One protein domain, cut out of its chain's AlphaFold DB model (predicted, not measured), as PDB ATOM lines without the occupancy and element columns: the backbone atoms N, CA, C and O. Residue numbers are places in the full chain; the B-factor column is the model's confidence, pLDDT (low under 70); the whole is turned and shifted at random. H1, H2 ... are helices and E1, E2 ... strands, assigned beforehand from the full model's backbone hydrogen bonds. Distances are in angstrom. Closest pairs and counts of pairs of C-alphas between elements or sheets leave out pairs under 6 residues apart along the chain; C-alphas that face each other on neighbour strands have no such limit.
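Overview. This is residues 8 to 84 of the 85 residues of an uncharacterized protein of Alphaproteobacteria bacterium (UniProt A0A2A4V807). A long hairpin of two strands, E2 and E3, reaches toward one end of the domain, and a long helix, H2, reaches toward the other. Near the middle, the short strand E1 pairs beside E2, and H1 lies over one face of this sheet before the chain folds back into H2, whose residues 70 to 82 stick out with 83 and 84. The printed part has 77 residues, with E1, E2, E3, H1 and H2 in that order along the chain; the sheet E1 - E2 - E3 is antiparallel and the class is mixed, helices and strands. It is only just extended, close to loose, with a radius of gyration of the C-alphas of 17.7 A and spans of 67 by 28 by 13 A.

Arrangement. E1, residues 8 to 11, E2, residues 16 to 25, and E3, residues 31 to 40, form a meander, each strand the antiparallel neighbour of the one before. In the hairpin E2 and E3, N 20 and O 36 are 2.8 A apart, within hydrogen-bond range; in the hairpin E1 and E2, N 10 and O 17 are 2.9 A apart. H1, residues 43 to 52, is on the sheet at a height of 9.3 A, making two layers, a helix on one face of a sheet. It runs along the strands, at 1 degree to E2 on the local plane; its closest C-alpha pair with E2 is Trp 16 and Leu 43, 6.2 A. H2, residues 58 to 82, touches H1 with residues 58 to 65 alone, closest at the C-alphas of Ile 51 and Ala 58, 4.7 A. They form a helical hairpin, at a shallow tilt of 27 degrees, opposite ways. H2 is not on the sheet. In H1 and H2 every O i to N i+4 pair is within hydrogen-bond range.

Along the chain. E1 begins at C-alpha 8 (-50.741, 33.933, -49.004) and is 10.6 A long. E2 measures 27.6 A and E3 28.9 A from first to last C-alpha; H1 measures 14.3 A. H2, 36.1 A, ends at C-alpha 82 (-17.827, 51.748, -42.233).

Size, cuts and confidence. The two C-alphas farthest apart, those of Asp 28 and Arg 84, are 66.9 A apart. The printed part has no cut, and its four links between elements are tight. The mean pLDDT of the printed part is 89.9; residue 84 is under 70.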
ATOM      1  N   SER A   8     -51.923  34.075 -48.157       93.88
ATOM      2  CA  SER A   8     -50.741  33.933 -49.004       93.88
ATOM      3  C   SER A   8     -50.059  35.280 -49.178       93.88
ATOM      4  O   SER A   8     -50.718  36.314 -49.148       93.88
ATOM      5  N   VAL A   9     -48.738  35.264 -49.341       93.69
ATOM      6  CA  VAL A   9     -47.903  36.461 -49.464       93.69
ATOM      7  C   VAL A   9     -47.157  36.423 -50.789       93.69
ATOM      8  O   VAL A   9     -46.595  35.390 -51.167       93.69
ATOM      9  N   ARG A  10     -47.120  37.549 -51.494       94.50
ATOM     10  CA  ARG A  10     -46.266  37.765 -52.667       94.50
ATOM     11  C   ARG A  10     -45.603  39.134 -52.576       94.50
ATOM     12  O   ARG A  10     -46.174  40.047 -51.992       94.50
ATOM     13  N   SER A  11     -44.416  39.272 -53.147       93.69
ATOM     14  CA  SER A  11     -43.813  40.580 -53.386       93.69
ATOM     15  C   SER A  11     -44.185  41.065 -54.784       93.69
ATOM     16  O   SER A  11     -44.286  40.281 -55.726       93.69
ATOM     17  N   ASP A  12     -44.401  42.364 -54.889       91.00
ATOM     18  CA  ASP A  12     -44.478  43.125 -56.128       91.00
ATOM     19  C   ASP A  12     -43.328  44.152 -56.142       91.00
ATOM     20  O   ASP A  12     -42.601  44.275 -55.154       91.00
ATOM     21  N   THR A  13     -43.153  44.909 -57.229       91.38
ATOM     22  CA  THR A  13     -42.068  45.897 -57.382       91.38
ATOM     23  C   THR A  13     -41.986  46.885 -56.214       91.38
ATOM     24  O   THR A  13     -40.894  47.313 -55.852       91.38
ATOM     25  N   TYR A  14     -43.125  47.226 -55.604       91.38
ATOM     26  CA  TYR A  14     -43.204  48.268 -54.575       91.38
ATOM     27  C   TYR A  14     -43.759  47.795 -53.231       91.38
ATOM     28  O   TYR A  14     -43.651  48.519 -52.244       91.38
ATOM     29  N   ASN A  15     -44.393  46.622 -53.178       94.94
ATOM     30  CA  ASN A  15     -45.180  46.214 -52.019       94.94
ATOM     31  C   ASN A  15     -45.042  44.727 -51.713       94.94
ATOM     32  O   ASN A  15     -44.869  43.888 -52.594       94.94
ATOM     33  N   TRP A  16     -45.241  44.404 -50.445       94.25
ATOM     34  CA  TRP A  16     -45.614  43.079 -49.983       94.25
ATOM     35  C   TRP A  16     -47.134  42.980 -49.980       94.25
ATOM     36  O   TRP A  16     -47.814  43.810 -49.376       94.25
ATOM     37  N   VAL A  17     -47.670  41.986 -50.674       95.94
ATOM     38  CA  VAL A  17     -49.106  41.793 -50.857       95.94
ATOM     39  C   VAL A  17     -49.539  40.535 -50.128       95.94
ATOM     40  O   VAL A  17     -49.025  39.447 -50.400       95.94
ATOM     41  N   ILE A  18     -50.505  40.686 -49.228       95.56
ATOM     42  CA  ILE A  18     -51.200  39.574 -48.584       95.56
ATOM     43  C   ILE A  18     -52.518  39.361 -49.311       95.56
ATOM     44  O   ILE A  18     -53.346  40.265 -49.346       95.56
ATOM     45  N   THR A  19     -52.743  38.158 -49.821       95.56
ATOM     46  CA  THR A  19     -54.062  37.725 -50.283       95.56
ATOM     47  C   THR A  19     -54.716  36.885 -49.194       95.56
ATOM     48  O   THR A  19     -54.225  35.806 -48.852       95.56
ATOM     49  N   GLU A  20     -55.830  37.385 -48.668       94.81
ATOM     50  CA  GLU A  20     -56.709  36.717 -47.712       94.81
ATOM     51  C   GLU A  20     -57.875  36.051 -48.447       94.81
ATOM     52  O   GLU A  20     -58.586  36.700 -49.213       94.81
ATOM     53  N   LYS A  21     -58.103  34.766 -48.182       93.81
ATOM     54  CA  LYS A  21     -59.282  34.020 -48.621       93.81
ATOM     55  C   LYS A  21     -60.340  34.044 -47.524       93.81
ATOM     56  O   LYS A  21     -60.043  33.733 -46.372       93.81
ATOM     57  N   TYR A  22     -61.578  34.363 -47.876       92.56
ATOM     58  CA  TYR A  22     -62.702  34.352 -46.942       92.56
ATOM     59  C   TYR A  22     -63.981  33.859 -47.621       92.56
ATOM     60  O   TYR A  22     -64.100  33.878 -48.847       92.56
ATOM     61  N   LEU A  23     -64.926  33.377 -46.815       92.38
ATOM     62  CA  LEU A  23     -66.280  33.061 -47.260       92.38
ATOM     63  C   LEU A  23     -67.141  34.317 -47.127       92.38
ATOM     64  O   LEU A  23     -67.156  34.961 -46.078       92.38
ATOM     65  N   GLY A  24     -67.820  34.674 -48.207       91.00
ATOM     66  CA  GLY A  24     -68.805  35.745 -48.257       91.00
ATOM     67  C   GLY A  24     -70.092  35.240 -48.896       91.00
ATOM     68  O   GLY A  24     -70.206  34.058 -49.217       91.00
ATOM     69  N   LYS A  25     -71.059  36.140 -49.081       93.19
ATOM     70  CA  LYS A  25     -72.283  35.853 -49.831       93.19
ATOM     71  C   LYS A  25     -72.257  36.574 -51.171       93.19
ATOM     72  O   LYS A  25     -71.805  37.717 -51.236       93.19
ATOM     73  N   ASP A  26     -72.735  35.913 -52.216       90.44
ATOM     74  CA  ASP A  26     -72.997  36.558 -53.500       90.44
ATOM     75  C   ASP A  26     -74.330  37.331 -53.491       90.44
ATOM     76  O   ASP A  26     -75.017  37.414 -52.469       90.44
ATOM     77  N   GLY A  27     -74.677  37.948 -54.626       88.56
ATOM     78  CA  GLY A  27     -75.912  38.726 -54.769       88.56
ATOM     79  C   GLY A  27     -77.193  37.906 -54.572       88.56
ATOM     80  O   GLY A  27     -78.223  38.483 -54.236       88.56
ATOM     81  N   ASP A  28     -77.105  36.582 -54.703       91.50
ATOM     82  CA  ASP A  28     -78.210  35.637 -54.528       91.50
ATOM     83  C   ASP A  28     -78.254  35.058 -53.100       91.50
ATOM     84  O   ASP A  28     -79.106  34.234 -52.770       91.50
ATOM     85  N   GLY A  29     -77.344  35.498 -52.224       90.19
ATOM     86  CA  GLY A  29     -77.260  35.070 -50.831       90.19
ATOM     87  C   GLY A  29     -76.548  33.733 -50.616       90.19
ATOM     88  O   GLY A  29     -76.493  33.274 -49.469       90.19
ATOM     89  N   ASN A  30     -75.978  33.131 -51.665       92.19
ATOM     90  CA  ASN A  30     -75.239  31.875 -51.583       92.19
ATOM     91  C   ASN A  30     -73.812  32.107 -51.088       92.19
ATOM     92  O   ASN A  30     -73.200  33.140 -51.364       92.19
ATOM     93  N   GLU A  31     -73.259  31.130 -50.367       94.06
ATOM     94  CA  GLU A  31     -71.866  31.190 -49.930       94.06
ATOM     95  C   GLU A  31     -70.914  31.078 -51.123       94.06
ATOM     96  O   GLU A  31     -70.984  30.146 -51.925       94.06
ATOM     97  N   LYS A  32     -69.984  32.027 -51.220       92.94
ATOM     98  CA  LYS A  32     -68.961  32.066 -52.259       92.94
ATOM     99  C   LYS A  32     -67.609  32.407 -51.652       92.94
ATOM    100  O   LYS A  32     -67.496  33.204 -50.722       92.94
ATOM    101  N   HIS A  33     -66.554  31.800 -52.188       91.31
ATOM    102  CA  HIS A  33     -65.192  32.169 -51.827       91.31
ATOM    103  C   HIS A  33     -64.806  33.500 -52.470       91.31
ATOM    104  O   HIS A  33     -64.913  33.676 -53.685       91.31
ATOM    105  N   HIS A  34     -64.298  34.406 -51.645       93.12
ATOM    106  CA  HIS A  34     -63.758  35.691 -52.057       93.12
ATOM    107  C   HIS A  34     -62.296  35.811 -51.641       93.12
ATOM    108  O   HIS A  34     -61.821  35.147 -50.714       93.12
ATOM    109  N   THR A  35     -61.584  36.696 -52.330       93.75
ATOM    110  CA  THR A  35     -60.225  37.090 -51.972       93.75
ATOM    111  C   THR A  35     -60.158  38.585 -51.726       93.75
ATOM    112  O   THR A  35     -60.869  39.365 -52.364       93.75
ATOM    113  N   ARG A  36     -59.311  38.996 -50.786       94.38
ATOM    114  CA  ARG A  36     -58.987  40.397 -50.524       94.38
ATOM    115  C   ARG A  36     -57.478  40.551 -50.477       94.38
ATOM    116  O   ARG A  36     -56.811  39.804 -49.766       94.38
ATOM    117  N   ASP A  37     -56.976  41.529 -51.217       96.00
ATOM    118  CA  ASP A  37     -55.562  41.878 -51.216       96.00
ATOM    119  C   ASP A  37     -55.304  43.051 -50.267       96.00
ATOM    120  O   ASP A  37     -56.042  44.038 -50.259       96.00
ATOM    121  N   HIS A  38     -54.240  42.934 -49.479       95.19
ATOM    122  CA  HIS A  38     -53.742  43.958 -48.564       95.19
ATOM    123  C   HIS A  38     -52.296  44.288 -48.937       95.19
ATOM    124  O   HIS A  38     -51.482  43.382 -49.112       95.19
ATOM    125  N   PHE A  39     -51.974  45.575 -49.056       95.25
ATOM    126  CA  PHE A  39     -50.686  46.052 -49.566       95.25
ATOM    127  C   PHE A  39     -49.866  46.701 -48.454       95.25
ATOM    128  O   PHE A  39     -50.361  47.568 -47.731       95.25
ATOM    129  N   PHE A  40     -48.597  46.313 -48.344       94.31
ATOM    130  CA  PHE A  40     -47.681  46.809 -47.325       94.31
ATOM    131  C   PHE A  40     -46.364  47.269 -47.951       94.31
ATOM    132  O   PHE A  40     -45.783  46.539 -48.751       94.31
ATOM    133  N   PRO A  41     -45.820  48.424 -47.535       93.31
ATOM    134  CA  PRO A  41     -44.601  48.972 -48.131       93.31
ATOM    135  C   PRO A  41     -43.328  48.219 -47.719       93.31
ATOM    136  O   PRO A  41     -42.275  48.408 -48.313       93.31
ATOM    137  N   ASN A  42     -43.383  47.391 -46.671       90.06
ATOM    138  CA  ASN A  42     -42.245  46.596 -46.224       90.06
ATOM    139  C   ASN A  42     -42.695  45.297 -45.545       90.06
ATOM    140  O   ASN A  42     -43.842  45.164 -45.103       90.06
ATOM    141  N   LEU A  43     -41.758  44.351 -45.464       87.31
ATOM    142  CA  LEU A  43     -42.004  43.012 -44.938       87.31
ATOM    143  C   LEU A  43     -42.393  43.040 -43.455       87.31
ATOM    144  O   LEU A  43     -43.306  42.326 -43.059       87.31
ATOM    145  N   SER A  44     -41.776  43.906 -42.646       88.75
ATOM    146  CA  SER A  44     -42.091  44.017 -41.213       88.75
ATOM    147  C   SER A  44     -43.564  44.378 -40.971       88.75
ATOM    148  O   SER A  44     -44.253  43.727 -40.185       88.75
ATOM    149  N   ARG A  45     -44.111  45.362 -41.700       91.06
ATOM    150  CA  ARG A  45     -45.542  45.710 -41.619       91.06
ATOM    151  C   ARG A  45     -46.446  44.577 -42.102       91.06
ATOM    152  O   ARG A  45     -47.471  44.329 -41.473       91.06
ATOM    153  N   CYS A  46     -46.050  43.882 -43.167       92.38
ATOM    154  CA  CYS A  46     -46.759  42.707 -43.675       92.38
ATOM    155  C   CYS A  46     -46.845  41.597 -42.609       92.38
ATOM    156  O   CYS A  46     -47.926  41.083 -42.327       92.38
ATOM    157  N   VAL A  47     -45.724  41.260 -41.966       91.12
ATOM    158  CA  VAL A  47     -45.658  40.225 -40.921       91.12
ATOM    159  C   VAL A  47     -46.477  40.625 -39.692       91.12
ATOM    160  O   VAL A  47     -47.280  39.829 -39.209       91.12
ATOM    161  N   ASN A  48     -46.363  41.877 -39.236       92.00
ATOM    162  CA  ASN A  48     -47.173  42.393 -38.127       92.00
ATOM    163  C   ASN A  48     -48.676  42.275 -38.397       92.00
ATOM    164  O   ASN A  48     -49.443  41.916 -37.504       92.00
ATOM    165  N   TRP A  49     -49.112  42.553 -39.628       94.00
ATOM    166  CA  TRP A  49     -50.516  42.413 -39.987       94.00
ATOM    167  C   TRP A  49     -50.987  40.955 -39.890       94.00
ATOM    168  O   TRP A  49     -52.056  40.711 -39.334       94.00
ATOM    169  N   LEU A  50     -50.191  39.984 -40.358       92.25
ATOM    170  CA  LEU A  50     -50.526  38.554 -40.253       92.25
ATOM    171  C   LEU A  50     -50.666  38.094 -38.798       92.25
ATOM    172  O   LEU A  50     -51.608  37.370 -38.474       92.25
ATOM    173  N   ILE A  51     -49.753  38.534 -37.930       90.31
ATOM    174  CA  ILE A  51     -49.774  38.217 -36.495       90.31
ATOM    175  C   ILE A  51     -51.047  38.783 -35.854       90.31
ATOM    176  O   ILE A  51     -51.791  38.048 -35.206       90.31
ATOM    177  N   ASN A  52     -51.358  40.054 -36.119       92.06
ATOM    178  CA  ASN A  52     -52.536  40.724 -35.558       92.06
ATOM    179  C   ASN A  52     -53.870  40.168 -36.087       92.06
ATOM    180  O   ASN A  52     -54.896  40.315 -35.429       92.06
ATOM    181  N   ASN A  53     -53.874  39.523 -37.258       90.56
ATOM    182  CA  ASN A  53     -55.070  38.926 -37.865       90.56
ATOM    183  C   ASN A  53     -55.180  37.413 -37.606       90.56
ATOM    184  O   ASN A  53     -55.782  36.682 -38.404       90.56
ATOM    185  N   ASN A  54     -54.613  36.947 -36.485       81.38
ATOM    186  CA  ASN A  54     -54.692  35.566 -36.002       81.38
ATOM    187  C   ASN A  54     -54.310  34.534 -37.073       81.38
ATOM    188  O   ASN A  54     -54.969  33.501 -37.226       81.38
ATOM    189  N   CYS A  55     -53.259  34.808 -37.855       85.94
ATOM    190  CA  CYS A  55     -52.688  33.785 -38.722       85.94
ATOM    191  C   CYS A  55     -52.289  32.571 -37.875       85.94
ATOM    192  O   CYS A  55     -51.704  32.715 -36.802       85.94
ATOM    193  N   LYS A  56     -52.580  31.356 -38.358       83.88
ATOM    194  CA  LYS A  56     -52.289  30.123 -37.602       83.88
ATOM    195  C   LYS A  56     -50.804  29.973 -37.268       83.88
ATOM    196  O   LYS A  56     -50.453  29.291 -36.315       83.88
ATOM    197  N   GLN A  57     -49.946  30.610 -38.057       84.50
ATOM    198  CA  GLN A  57     -48.493  30.587 -37.920       84.50
ATOM    199  C   GLN A  57     -47.955  31.821 -37.179       84.50
ATOM    200  O   GLN A  57     -46.770  32.117 -37.282       84.50
ATOM    201  N   ALA A  58     -48.797  32.549 -36.433       81.88
ATOM    202  CA  ALA A  58     -48.411  33.782 -35.745       81.88
ATOM    203  C   ALA A  58     -47.174  33.619 -34.843       81.88
ATOM    204  O   ALA A  58     -46.322  34.500 -34.852       81.88
ATOM    205  N   ALA A  59     -47.032  32.495 -34.130       82.50
ATOM    206  CA  ALA A  59     -45.857  32.229 -33.292       82.50
ATOM    207  C   ALA A  59     -44.556  32.173 -34.116       82.50
ATOM    208  O   ALA A  59     -43.626  32.924 -33.850       82.50
ATOM    209  N   SER A  60     -44.522  31.373 -35.185       87.88
ATOM    210  CA  SER A  60     -43.351  31.292 -36.072       87.88
ATOM    211  C   SER A  60     -43.092  32.600 -36.828       87.88
ATOM    212  O   SER A  60     -41.949  32.964 -37.084       87.88
ATOM    213  N   LEU A  61     -44.143  33.344 -37.180       88.00
ATOM    214  CA  LEU A  61     -44.007  34.667 -37.794       88.00
ATOM    215  C   LEU A  61     -43.414  35.696 -36.822       88.00
ATOM    216  O   LEU A  61     -42.663  36.569 -37.257       88.00
ATOM    217  N   GLN A  62     -43.727  35.590 -35.529       88.19
ATOM    218  CA  GLN A  62     -43.146  36.426 -34.483       88.19
ATOM    219  C   GLN A  62     -41.648  36.129 -34.310       88.19
ATOM    220  O   GLN A  62     -40.853  37.063 -34.283       88.19
ATOM    221  N   GLU A  63     -41.247  34.857 -34.315       87.88
ATOM    222  CA  GLU A  63     -39.828  34.463 -34.297       87.88
ATOM    223  C   GLU A  63     -39.070  35.020 -35.514       87.88
ATOM    224  O   GLU A  63     -38.013  35.634 -35.377       87.88
ATOM    225  N   ILE A  64     -39.641  34.886 -36.719       86.75
ATOM    226  CA  ILE A  64     -39.050  35.434 -37.953       86.75
ATOM    227  C   ILE A  64     -38.908  36.958 -37.869       86.75
ATOM    228  O   ILE A  64     -37.905  37.515 -38.317       86.75
ATOM    229  N   LYS A  65     -39.908  37.645 -37.308       88.62
ATOM    230  CA  LYS A  65     -39.866  39.097 -37.120       88.62
ATOM    231  C   LYS A  65     -38.705  39.505 -36.212       88.62
ATOM    232  O   LYS A  65     -37.982  40.436 -36.552       88.62
ATOM    233  N   GLU A  66     -38.514  38.814 -35.095       90.31
ATOM    234  CA  GLU A  66     -37.435  39.115 -34.151       90.31
ATOM    235  C   GLU A  66     -36.051  38.906 -34.777       90.31
ATOM    236  O   GLU A  66     -35.162  39.741 -34.607       90.31
ATOM    237  N   GLU A  67     -35.868  37.839 -35.556       89.38
ATOM    238  CA  GLU A  67     -34.613  37.600 -36.279       89.38
ATOM    239  C   GLU A  67     -34.347  38.664 -37.358       89.38
ATOM    240  O   GLU A  67     -33.213  39.124 -37.509       89.38
ATOM    241  N   LEU A  68     -35.386  39.127 -38.064       87.38
ATOM    242  CA  LEU A  68     -35.271  40.241 -39.015       87.38
ATOM    243  C   LEU A  68     -34.841  41.541 -38.324       87.38
ATOM    244  O   LEU A  68     -33.959  42.240 -38.823       87.38
ATOM    245  N   GLU A  69     -35.430  41.858 -37.171       89.19
ATOM    246  CA  GLU A  69     -35.088  43.058 -36.400       89.19
ATOM    247  C   GLU A  69     -33.641  43.008 -35.877       89.19
ATOM    248  O   GLU A  69     -32.918  44.006 -35.960       89.19
ATOM    249  N   LYS A  70     -33.174  41.837 -35.419       91.00
ATOM    250  CA  LYS A  70     -31.766  41.627 -35.036       91.00
ATOM    251  C   LYS A  70     -30.822  41.816 -36.223       91.00
ATOM    252  O   LYS A  70     -29.811  42.508 -36.096       91.00
ATOM    253  N   ALA A  71     -31.148  41.239 -37.379       88.56
ATOM    254  CA  ALA A  71     -30.337  41.374 -38.586       88.56
ATOM    255  C   ALA A  71     -30.246  42.838 -39.052       88.56
ATOM    256  O   ALA A  71     -29.158  43.319 -39.376       88.56
ATOM    257  N   GLU A  72     -31.357  43.581 -39.022       88.12
ATOM    258  CA  GLU A  72     -31.358  45.015 -39.329       88.12
ATOM    259  C   GLU A  72     -30.482  45.824 -38.365       88.12
ATOM    260  O   GLU A  72     -29.773  46.734 -38.802       88.12
ATOM    261  N   ALA A  73     -30.512  45.508 -37.066       89.75
ATOM    262  CA  ALA A  73     -29.676  46.177 -36.073       89.75
ATOM    263  C   ALA A  73     -28.181  45.972 -36.368       89.75
ATOM    264  O   ALA A  73     -27.428  46.946 -36.425       89.75
ATOM    265  N   ILE A  74     -27.771  44.733 -36.658       91.88
ATOM    266  CA  ILE A  74     -26.385  44.397 -37.020       91.88
ATOM    267  C   ILE A  74     -25.950  45.165 -38.274       91.88
ATOM    268  O   ILE A  74     -24.885  45.784 -38.287       91.88
ATOM    269  N   CYS A  75     -26.779  45.181 -39.322       89.12
ATOM    270  CA  CYS A  75     -26.480  45.912 -40.554       89.12
ATOM    271  C   CYS A  75     -26.269  47.413 -40.304       89.12
ATOM    272  O   CYS A  75     -25.334  48.001 -40.853       89.12
ATOM    273  N   LYS A  76     -27.095  48.035 -39.452       90.06
ATOM    274  CA  LYS A  76     -26.947  49.451 -39.078       90.06
ATOM    275  C   LYS A  76     -25.641  49.712 -38.333       90.06
ATOM    276  O   LYS A  76     -24.956  50.687 -38.635       90.06
ATOM    277  N   GLU A  77     -25.265  48.839 -37.401       90.75
ATOM    278  CA  GLU A  77     -23.993  48.963 -36.685       90.75
ATOM    279  C   GLU A  77     -22.784  48.849 -37.618       90.75
ATOM    280  O   GLU A  77     -21.838  49.631 -37.501       90.75
ATOM    281  N   VAL A  78     -22.810  47.897 -38.554       90.56
ATOM    282  CA  VAL A  78     -21.743  47.727 -39.549       90.56
ATOM    283  C   VAL A  78     -21.646  48.959 -40.447       90.56
ATOM    284  O   VAL A  78     -20.554  49.496 -40.614       90.56
ATOM    285  N   LEU A  79     -22.772  49.465 -40.959       87.56
ATOM    286  CA  LEU A  79     -22.813  50.690 -41.768       87.56
ATOM    287  C   LEU A  79     -22.229  51.895 -41.023       87.56
ATOM    288  O   LEU A  79     -21.392  52.608 -41.573       87.56
ATOM    289  N   HIS A  80     -22.609  52.093 -39.758       83.50
ATOM    290  CA  HIS A  80     -22.061  53.168 -38.927       83.50
ATOM    291  C   HIS A  80     -20.553  53.031 -38.696       83.50
ATOM    292  O   HIS A  80     -19.855  54.040 -38.614       83.50
ATOM    293  N   LYS A  81     -20.035  51.803 -38.572       80.50
ATOM    294  CA  LYS A  81     -18.591  51.566 -38.453       80.50
ATOM    295  C   LYS A  81     -17.870  51.888 -39.759       80.50
ATOM    296  O   LYS A  81     -16.845  52.552 -39.705       80.50
ATOM    297  N   VAL A  82     -18.416  51.482 -40.907       81.69
ATOM    298  CA  VAL A  82     -17.827  51.748 -42.233       81.69
ATOM    299  C   VAL A  82     -17.800  53.244 -42.556       81.69
ATOM    300  O   VAL A  82     -16.803  53.721 -43.068       81.69
ATOM    301  N   GLN A  83     -18.841  54.003 -42.202       72.56
ATOM    302  CA  GLN A  83     -18.905  55.455 -42.443       72.56
ATOM    303  C   GLN A  83     -17.955  56.297 -41.571       72.56
ATOM    304  O   GLN A  83     -17.834  57.500 -41.786       72.56
ATOM    305  N   ARG A  84     -17.334  55.699 -40.547       62.41
ATOM    306  CA  ARG A  84     -16.357  56.366 -39.671       62.41
ATOM    307  C   ARG A  84     -14.905  56.185 -40.131       62.41
ATOM    308  O   ARG A  84     -14.022  56.753 -39.490       62.41
TER     309      ARG A  84